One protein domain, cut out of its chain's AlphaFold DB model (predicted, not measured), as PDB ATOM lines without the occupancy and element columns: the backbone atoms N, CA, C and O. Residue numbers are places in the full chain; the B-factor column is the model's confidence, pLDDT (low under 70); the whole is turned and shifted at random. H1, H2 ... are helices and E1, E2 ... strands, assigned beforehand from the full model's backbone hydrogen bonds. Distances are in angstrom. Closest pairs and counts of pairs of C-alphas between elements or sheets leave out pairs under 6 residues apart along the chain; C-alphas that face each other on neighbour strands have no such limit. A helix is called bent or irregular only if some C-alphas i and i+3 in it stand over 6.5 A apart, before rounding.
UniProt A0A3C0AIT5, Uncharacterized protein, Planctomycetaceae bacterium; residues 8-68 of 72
ATOM      1  N   TRP A   8       7.635 -37.543  -5.342       89.31
ATOM      2  CA  TRP A   8       7.613 -36.663  -4.175       89.31
ATOM      3  C   TRP A   8       8.034 -37.412  -2.914       89.31
ATOM      4  O   TRP A   8       7.666 -38.568  -2.705       89.31
ATOM      5  N   LEU A   9       8.799 -36.736  -2.064       89.31
ATOM      6  CA  LEU A   9       9.369 -37.277  -0.838       89.31
ATOM      7  C   LEU A   9       8.969 -36.383   0.339       89.31
ATOM      8  O   LEU A   9       9.115 -35.164   0.270       89.31
ATOM      9  N   ASP A  10       8.509 -36.992   1.430       88.75
ATOM     10  CA  ASP A  10       8.265 -36.326   2.712       88.75
ATOM     11  C   ASP A  10       8.774 -37.229   3.836       88.75
ATOM     12  O   ASP A  10       8.173 -38.257   4.151       88.75
ATOM     13  N   LEU A  11       9.922 -36.866   4.402       86.44
ATOM     14  CA  LEU A  11      10.604 -37.632   5.436       86.44
ATOM     15  C   LEU A  11      10.664 -36.832   6.736       86.44
ATOM     16  O   LEU A  11      10.806 -35.609   6.747       86.44
ATOM     17  N   ARG A  12      10.612 -37.546   7.858       84.75
ATOM     18  CA  ARG A  12      10.766 -36.986   9.203       84.75
ATOM     19  C   ARG A  12      11.872 -37.731   9.916       84.75
ATOM     20  O   ARG A  12      11.962 -38.949   9.785       84.75
ATOM     21  N   GLY A  13      12.672 -37.016  10.692       81.00
ATOM     22  CA  GLY A  13      13.726 -37.653  11.461       81.00
ATOM     23  C   GLY A  13      14.818 -36.691  11.881       81.00
ATOM     24  O   GLY A  13      14.618 -35.480  11.973       81.00
ATOM     25  N   THR A  14      15.972 -37.276  12.144       76.69
ATOM     26  CA  THR A  14      17.206 -36.577  12.467       76.69
ATOM     27  C   THR A  14      18.068 -36.577  11.212       76.69
ATOM     28  O   THR A  14      18.326 -37.642  10.655       76.69
ATOM     29  N   PHE A  15      18.477 -35.399  10.747       71.25
ATOM     30  CA  PHE A  15      19.296 -35.265   9.545       71.25
ATOM     31  C   PHE A  15      20.686 -34.786   9.939       71.25
ATOM     32  O   PHE A  15      20.820 -33.795  10.655       71.25
ATOM     33  N   ASP A  16      21.700 -35.500   9.460       67.19
ATOM     34  CA  ASP A  16      23.078 -35.032   9.494       67.19
ATOM     35  C   ASP A  16      23.238 -33.950   8.417       67.19
ATOM     36  O   ASP A  16      22.938 -34.167   7.238       67.19
ATOM     37  N   SER A  17      23.628 -32.756   8.845       63.09
ATOM     38  CA  SER A  17      23.853 -31.579   8.005       63.09
ATOM     39  C   SER A  17      25.122 -31.693   7.154       63.09
ATOM     40  O   SER A  17      25.301 -30.916   6.209       63.09
ATOM     41  N   GLY A  18      25.957 -32.702   7.421       61.88
ATOM     42  CA  GLY A  18      27.226 -32.914   6.743       61.88
ATOM     43  C   GLY A  18      28.294 -31.898   7.168       61.88
ATOM     44  O   GLY A  18      28.012 -30.909   7.838       61.88
ATOM     45  N   PRO A  19      29.554 -32.095   6.746       61.44
ATOM     46  CA  PRO A  19      30.696 -31.343   7.275       61.44
ATOM     47  C   PRO A  19      30.742 -29.866   6.846       61.44
ATOM     48  O   PRO A  19      31.588 -29.119   7.327       61.44
ATOM     49  N   ALA A  20      29.887 -29.446   5.907       56.31
ATOM     50  CA  ALA A  20      29.919 -28.111   5.307       56.31
ATOM     51  C   ALA A  20      29.020 -27.089   6.019       56.31
ATOM     52  O   ALA A  20      29.126 -25.893   5.746       56.31
ATOM     53  N   ILE A  21      28.123 -27.540   6.896       56.19
ATOM     54  CA  ILE A  21      27.192 -26.679   7.619       56.19
ATOM     55  C   ILE A  21      27.306 -27.068   9.087       56.19
ATOM     56  O   ILE A  21      26.943 -28.183   9.448       56.19
ATOM     57  N   ASP A  22      27.798 -26.157   9.927       51.38
ATOM     58  CA  ASP A  22      27.801 -26.316  11.388       51.38
ATOM     59  C   ASP A  22      26.362 -26.167  11.915       51.38
ATOM     60  O   ASP A  22      25.979 -25.201  12.571       51.38
ATOM     61  N   ALA A  23      25.498 -27.082  11.490       53.75
ATOM     62  CA  ALA A  23      24.128 -27.174  11.935       53.75
ATOM     63  C   ALA A  23      24.091 -28.308  12.945       53.75
ATOM     64  O   ALA A  23      24.193 -29.479  12.573       53.75
ATOM     65  N   GLN A  24      23.949 -27.942  14.221       55.31
ATOM     66  CA  GLN A  24      23.626 -28.885  15.282       55.31
ATOM     67  C   GLN A  24      22.521 -29.819  14.790       55.31
ATOM     68  O   GLN A  24      21.474 -29.366  14.318       55.31
ATOM     69  N   VAL A  25      22.781 -31.121  14.884       58.38
ATOM     70  CA  VAL A  25      21.831 -32.177  14.550       58.38
ATOM     71  C   VAL A  25      20.605 -32.007  15.449       58.38
ATOM     72  O   VAL A  25      20.583 -32.435  16.602       58.38
ATOM     73  N   ALA A  26      19.596 -31.305  14.940       63.22
ATOM     74  CA  ALA A  26      18.388 -30.989  15.680       63.22
ATOM     75  C   ALA A  26      17.381 -32.133  15.522       63.22
ATOM     76  O   ALA A  26      17.084 -32.586  14.415       63.22
ATOM     77  N   SER A  27      16.828 -32.610  16.637       66.44
ATOM     78  CA  SER A  27      15.655 -33.484  16.608       66.44
ATOM     79  C   SER A  27      14.432 -32.717  16.091       66.44
ATOM     80  O   SER A  27      14.302 -31.522  16.350       66.44
ATOM     81  N   GLY A  28      13.492 -33.397  15.430       77.88
ATOM     82  CA  GLY A  28      12.243 -32.768  14.967       77.88
ATOM     83  C   GLY A  28      12.342 -32.089  13.597       77.88
ATOM     84  O   GLY A  28      11.532 -31.221  13.261       77.88
ATOM     85  N   MET A  29      13.320 -32.501  12.797       83.69
ATOM     86  CA  MET A  29      13.508 -32.021  11.436       83.69
ATOM     87  C   MET A  29      12.608 -32.787  10.458       83.69
ATOM     88  O   MET A  29      12.217 -33.943  10.668       83.69
ATOM     89  N   ARG A  30      12.266 -32.118   9.362       88.44
ATOM     90  CA  ARG A  30      11.522 -32.672   8.229       88.44
ATOM     91  C   ARG A  30      12.320 -32.409   6.956       88.44
ATOM     92  O   ARG A  30      13.089 -31.452   6.891       88.44
ATOM     93  N   MET A  31      12.128 -33.250   5.953       90.94
ATOM     94  CA  MET A  31      12.608 -33.018   4.600       90.94
ATOM     95  C   MET A  31      11.459 -33.233   3.626       90.94
ATOM     96  O   MET A  31      10.877 -34.314   3.599       90.94
ATOM     97  N   ILE A  32      11.172 -32.223   2.813       92.44
ATOM     98  CA  ILE A  32      10.299 -32.348   1.645       92.44
ATOM     99  C   ILE A  32      11.164 -32.274   0.390       92.44
ATOM    100  O   ILE A  32      12.137 -31.519   0.346       92.44
ATOM    101  N   GLY A  33      10.855 -33.071  -0.620       92.50
ATOM    102  CA  GLY A  33      11.649 -33.096  -1.836       92.50
ATOM    103  C   GLY A  33      10.914 -33.677  -3.026       92.50
ATOM    104  O   GLY A  33       9.828 -34.241  -2.904       92.50
ATOM    105  N   VAL A  34      11.534 -33.525  -4.184       92.56
ATOM    106  CA  VAL A  34      11.068 -34.075  -5.447       92.56
ATOM    107  C   VAL A  34      12.265 -34.595  -6.239       92.56
ATOM    108  O   VAL A  34      13.306 -33.936  -6.321       92.56
ATOM    109  N   ALA A  35      12.117 -35.783  -6.808       90.88
ATOM    110  CA  ALA A  35      12.994 -36.319  -7.834       90.88
ATOM    111  C   ALA A  35      12.284 -36.187  -9.182       90.88
ATOM    112  O   ALA A  35      11.162 -36.670  -9.348       90.88
ATOM    113  N   ILE A  36      12.930 -35.516 -10.128       88.38
ATOM    114  CA  ILE A  36      12.412 -35.286 -11.473       88.38
ATOM    115  C   ILE A  36      13.319 -36.056 -12.438       88.38
ATOM    116  O   ILE A  36      14.444 -35.602 -12.693       88.38
ATOM    117  N   PRO A  37      12.869 -37.217 -12.952       85.94
ATOM    118  CA  PRO A  37      13.640 -37.999 -13.906       85.94
ATOM    119  C   PRO A  37      13.932 -37.183 -15.163       85.94
ATOM    120  O   PRO A  37      13.021 -36.593 -15.753       85.94
ATOM    121  N   ARG A  38      15.197 -37.132 -15.585       83.19
ATOM    122  CA  ARG A  38      15.571 -36.426 -16.818       83.19
ATOM    123  C   ARG A  38      16.809 -37.043 -17.456       83.19
ATOM    124  O   ARG A  38      17.712 -37.518 -16.782       83.19
ATOM    125  N   SER A  39      16.877 -36.992 -18.784       78.75
ATOM    126  CA  SER A  39      18.088 -37.353 -19.521       78.75
ATOM    127  C   SER A  39      19.009 -36.134 -19.663       78.75
ATOM    128  O   SER A  39      18.521 -35.041 -19.970       78.75
ATOM    129  N   PRO A  40      20.329 -36.266 -19.437       85.56
ATOM    130  CA  PRO A  40      21.060 -37.481 -19.054       85.56
ATOM    131  C   PRO A  40      21.149 -37.710 -17.534       85.56
ATOM    132  O   PRO A  40      21.797 -38.661 -17.101       85.56
ATOM    133  N   ARG A  41      20.601 -36.804 -16.718       84.31
ATOM    134  CA  ARG A  41      20.674 -36.863 -15.255       84.31
ATOM    135  C   ARG A  41      19.372 -36.402 -14.627       84.31
ATOM    136  O   ARG A  41      18.842 -35.358 -15.013       84.31
ATOM    137  N   ASP A  42      18.960 -37.131 -13.603       88.62
ATOM    138  CA  ASP A  42      17.866 -36.748 -12.726       88.62
ATOM    139  C   ASP A  42      18.150 -35.414 -12.038       88.62
ATOM    140  O   ASP A  42      19.293 -35.065 -11.723       88.62
ATOM    141  N   PHE A  43      17.076 -34.676 -11.783       86.56
ATOM    142  CA  PHE A  43      17.123 -33.439 -11.028       86.56
ATOM    143  C   PHE A  43      16.419 -33.629  -9.688       86.56
ATOM    144  O   PHE A  43      15.240 -33.980  -9.641       86.56
ATOM    145  N   TYR A  44      17.134 -33.370  -8.598       89.88
ATOM    146  CA  TYR A  44      16.603 -33.480  -7.245       89.88
ATOM    147  C   TYR A  44      16.526 -32.099  -6.612       89.88
ATOM    148  O   TYR A  44      17.508 -31.358  -6.604       89.88
ATOM    149  N   LEU A  45      15.377 -31.783  -6.026       90.50
ATOM    150  CA  LEU A  45      15.213 -30.607  -5.182       90.50
ATOM    151  C   LEU A  45      14.712 -31.057  -3.816       90.50
ATOM    152  O   LEU A  45      13.768 -31.839  -3.724       90.50
ATOM    153  N   LYS A  46      15.333 -30.553  -2.751       91.56
ATOM    154  CA  LYS A  46      14.914 -30.828  -1.377       91.56
ATOM    155  C   LYS A  46      15.002 -29.579  -0.517       91.56
ATOM    156  O   LYS A  46      15.913 -28.772  -0.679       91.56
ATOM    157  N   LEU A  47      14.090 -29.488   0.436       89.75
ATOM    158  CA  LEU A  47      14.109 -28.540   1.535       89.75
ATOM    159  C   LEU A  47      14.165 -29.352   2.831       89.75
ATOM    160  O   LEU A  47      13.373 -30.272   3.022       89.75
ATOM    161  N   THR A  48      15.118 -29.053   3.707       88.44
ATOM    162  CA  THR A  48      15.271 -29.708   5.017       88.44
ATOM    163  C   THR A  48      15.320 -28.634   6.090       88.44
ATOM    164  O   THR A  48      16.032 -27.648   5.930       88.44
ATOM    165  N   GLY A  49      14.557 -28.801   7.165       85.94
ATOM    166  CA  GLY A  49      14.450 -27.781   8.204       85.94
ATOM    167  C   GLY A  49      13.526 -28.184   9.350       85.94
ATOM    168  O   GLY A  49      12.986 -29.299   9.346       85.94
ATOM    169  N   PRO A  50      13.315 -27.283  10.327       88.31
ATOM    170  CA  PRO A  50      12.363 -27.498  11.408       88.31
ATOM    171  C   PRO A  50      10.973 -27.799  10.856       88.31
ATOM    172  O   PRO A  50      10.491 -27.119   9.944       88.31
ATOM    173  N   ARG A  51      10.304 -28.808  11.423       85.25
ATOM    174  CA  ARG A  51       9.001 -29.283  10.934       85.25
ATOM    175  C   ARG A  51       7.981 -28.164  10.724       85.25
ATOM    176  O   ARG A  51       7.330 -28.149   9.684       85.25
ATOM    177  N   GLU A  52       7.845 -27.266  11.695       86.75
ATOM    178  CA  GLU A  52       6.862 -26.174  11.661       86.75
ATOM    179  C   GLU A  52       7.115 -25.208  10.497       86.75
ATOM    180  O   GLU A  52       6.188 -24.822   9.790       86.75
ATOM    181  N   GLN A  53       8.381 -24.893  10.211       87.00
ATOM    182  CA  GLN A  53       8.735 -24.039   9.074       87.00
ATOM    183  C   GLN A  53       8.407 -24.726   7.744       87.00
ATOM    184  O   GLN A  53       7.849 -24.109   6.839       87.00
ATOM    185  N   LEU A  54       8.685 -26.028   7.643       87.25
ATOM    186  CA  LEU A  54       8.388 -26.808   6.441       87.25
ATOM    187  C   LEU A  54       6.891 -27.067   6.244       87.25
ATOM    188  O   LEU A  54       6.465 -27.263   5.111       87.25
ATOM    189  N   LEU A  55       6.084 -27.092   7.308       86.44
ATOM    190  CA  LEU A  55       4.623 -27.143   7.191       86.44
ATOM    191  C   LEU A  55       4.087 -25.879   6.518       86.44
ATOM    192  O   LEU A  55       3.281 -25.987   5.596       86.44
ATOM    193  N   ASN A  56       4.595 -24.715   6.918       89.69
ATOM    194  CA  ASN A  56       4.178 -23.431   6.356       89.69
ATOM    195  C   ASN A  56       4.660 -23.236   4.908       89.69
ATOM    196  O   ASN A  56       3.970 -22.600   4.119       89.69
ATOM    197  N   ALA A  57       5.807 -23.818   4.547       88.69
ATOM    198  CA  ALA A  57       6.396 -23.702   3.211       88.69
ATOM    199  C   ALA A  57       5.969 -24.808   2.223       88.69
ATOM    200  O   ALA A  57       6.337 -24.751   1.053       88.69
ATOM    201  N   ALA A  58       5.227 -25.837   2.653       85.88
ATOM    202  CA  ALA A  58       4.974 -27.024   1.826       85.88
ATOM    203  C   ALA A  58       4.224 -26.713   0.518       85.88
ATOM    204  O   ALA A  58       4.608 -27.204  -0.544       85.88
ATOM    205  N   THR A  59       3.177 -25.886   0.590       90.50
ATOM    206  CA  THR A  59       2.391 -25.482  -0.587       90.50
ATOM    207  C   THR A  59       3.230 -24.635  -1.538       90.50
ATOM    208  O   THR A  59       3.288 -24.924  -2.729       90.50
ATOM    209  N   GLU A  60       3.952 -23.650  -1.003       92.44
ATOM    210  CA  GLU A  60       4.835 -22.781  -1.787       92.44
ATOM    211  C   GLU A  60       5.939 -23.585  -2.485       92.44
ATOM    212  O   GLU A  60       6.194 -23.400  -3.674       92.44
ATOM    213  N   PHE A  61       6.541 -24.547  -1.782       91.56
ATOM    214  CA  PHE A  61       7.521 -25.465  -2.355       91.56
ATOM    215  C   PHE A  61       6.934 -26.266  -3.524       91.56
ATOM    216  O   PHE A  61       7.572 -26.407  -4.569       91.56
ATOM    217  N   GLN A  62       5.710 -26.778  -3.370       90.12
ATOM    218  CA  GLN A  62       5.041 -27.535  -4.424       90.12
ATOM    219  C   GLN A  62       4.759 -26.666  -5.658       90.12
ATOM    220  O   GLN A  62       4.979 -27.116  -6.787       90.12
ATOM    221  N   ASP A  63       4.298 -25.433  -5.459       91.62
ATOM    222  CA  ASP A  63       4.007 -24.498  -6.547       91.62
ATOM    223  C   ASP A  63       5.286 -24.040  -7.253       91.62
ATOM    224  O   ASP A  63       5.336 -24.023  -8.486       91.62
ATOM    225  N   PHE A  64       6.360 -23.792  -6.498       90.56
ATOM    226  CA  PHE A  64       7.682 -23.511  -7.050       90.56
ATOM    227  C   PHE A  64       8.169 -24.652  -7.950       90.56
ATOM    228  O   PHE A  64       8.521 -24.420  -9.108       90.56
ATOM    229  N   VAL A  65       8.118 -25.898  -7.472       89.06
ATOM    230  CA  VAL A  65       8.502 -27.076  -8.269       89.06
ATOM    231  C   VAL A  65       7.650 -27.198  -9.532       89.06
ATOM    232  O   VAL A  65       8.184 -27.453 -10.611       89.06
ATOM    233  N   LYS A  66       6.331 -26.992  -9.439       87.12
ATOM    234  CA  LYS A  66       5.431 -27.034 -10.607       87.12
ATOM    235  C   LYS A  66       5.710 -25.917 -11.611       87.12
ATOM    236  O   LYS A  66       5.455 -26.118 -12.802       87.12
ATOM    237  N   SER A  67       6.211 -24.774 -11.141       86.69
ATOM    238  CA  SER A  67       6.602 -23.631 -11.974       86.69
ATOM    239  C   SER A  67       7.923 -23.849 -12.717       86.69
ATOM    240  O   SER A  67       8.204 -23.132 -13.679       86.69
ATOM    241  N   ALA A  68       8.720 -24.844 -12.304       82.31
ATOM    242  CA  ALA A  68      10.028 -25.101 -12.881       82.31
ATOM    243  C   ALA A  68       9.931 -25.353 -14.394       82.31
ATOM    244  O   ALA A  68       9.187 -26.214 -14.875       82.31
TER     245      ALA A  68
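Overview. This is residues 8 to 68 of the 72 residues of an uncharacterized protein of Planctomycetaceae bacterium (UniProt A0A3C0AIT5). What shape do these atoms make? A three-stranded antiparallel sheet, E1, E2 and E3, forms a wall with one helix, H1, packed lengthwise over one face. Residues 37 to 42 of the turn between E2 and E3 stick out. What is it built of? 61 residues are printed, with three named strands and then one named helix, a mixed class; the sheet's order is E1, E2, E3. It is only just loose, close to compact, with a radius of gyration of the C-alphas of 12.9 A and spans of 35 by 27 by 16 A.

Arrangement. Which strands are neighbours? E1, residues 8 to 13, and E2, residues 29 to 36, form an antiparallel hairpin at 159 degrees, with N 9 and O 33 within hydrogen-bond range at 2.8 A. E2 and E3, residues 43 to 50, form another at 168 degrees, with N 34 and O 45 at 2.8 A. The three make a meander, each strand the antiparallel neighbour of the one before. Where is the helix? H1, residues 51 to 67, is on one face of the sheet, making two layers, at a height over the sheet of 9.2 A. It lies over E2 and E3 and runs along the strands, at 9 degrees to E3 on the local plane. The closest C-alphas of E2 and H1 are those of Arg 30 and Arg 51, 5.0 A apart. Is the helix even? H1 is irregular, with C-alphas 56 and 59 7.5 A apart, and 11 of its 13 O i to N i+4 pairs are within hydrogen-bond range.

Along the chain. Where do the strands run? E1 begins at C-alpha 8, (7.613, -36.663, -4.175), and measures 16.8 A from first to last C-alpha; E2 measures 23.2 A and E3 23.7 A. Where does the helix end? H1, 23.7 A long, ends at C-alpha 67, (6.602, -23.631, -11.974).

Size, cuts and confidence. How large is it? The two C-alphas farthest apart, those of Ser 27 and Ser 39, are 36.4 A apart, and the printed part has no cut. Which link is long, and where is confidence low? The link from E1 to E2, 15 residues, is long; residues 16 to 27 have pLDDT under 70.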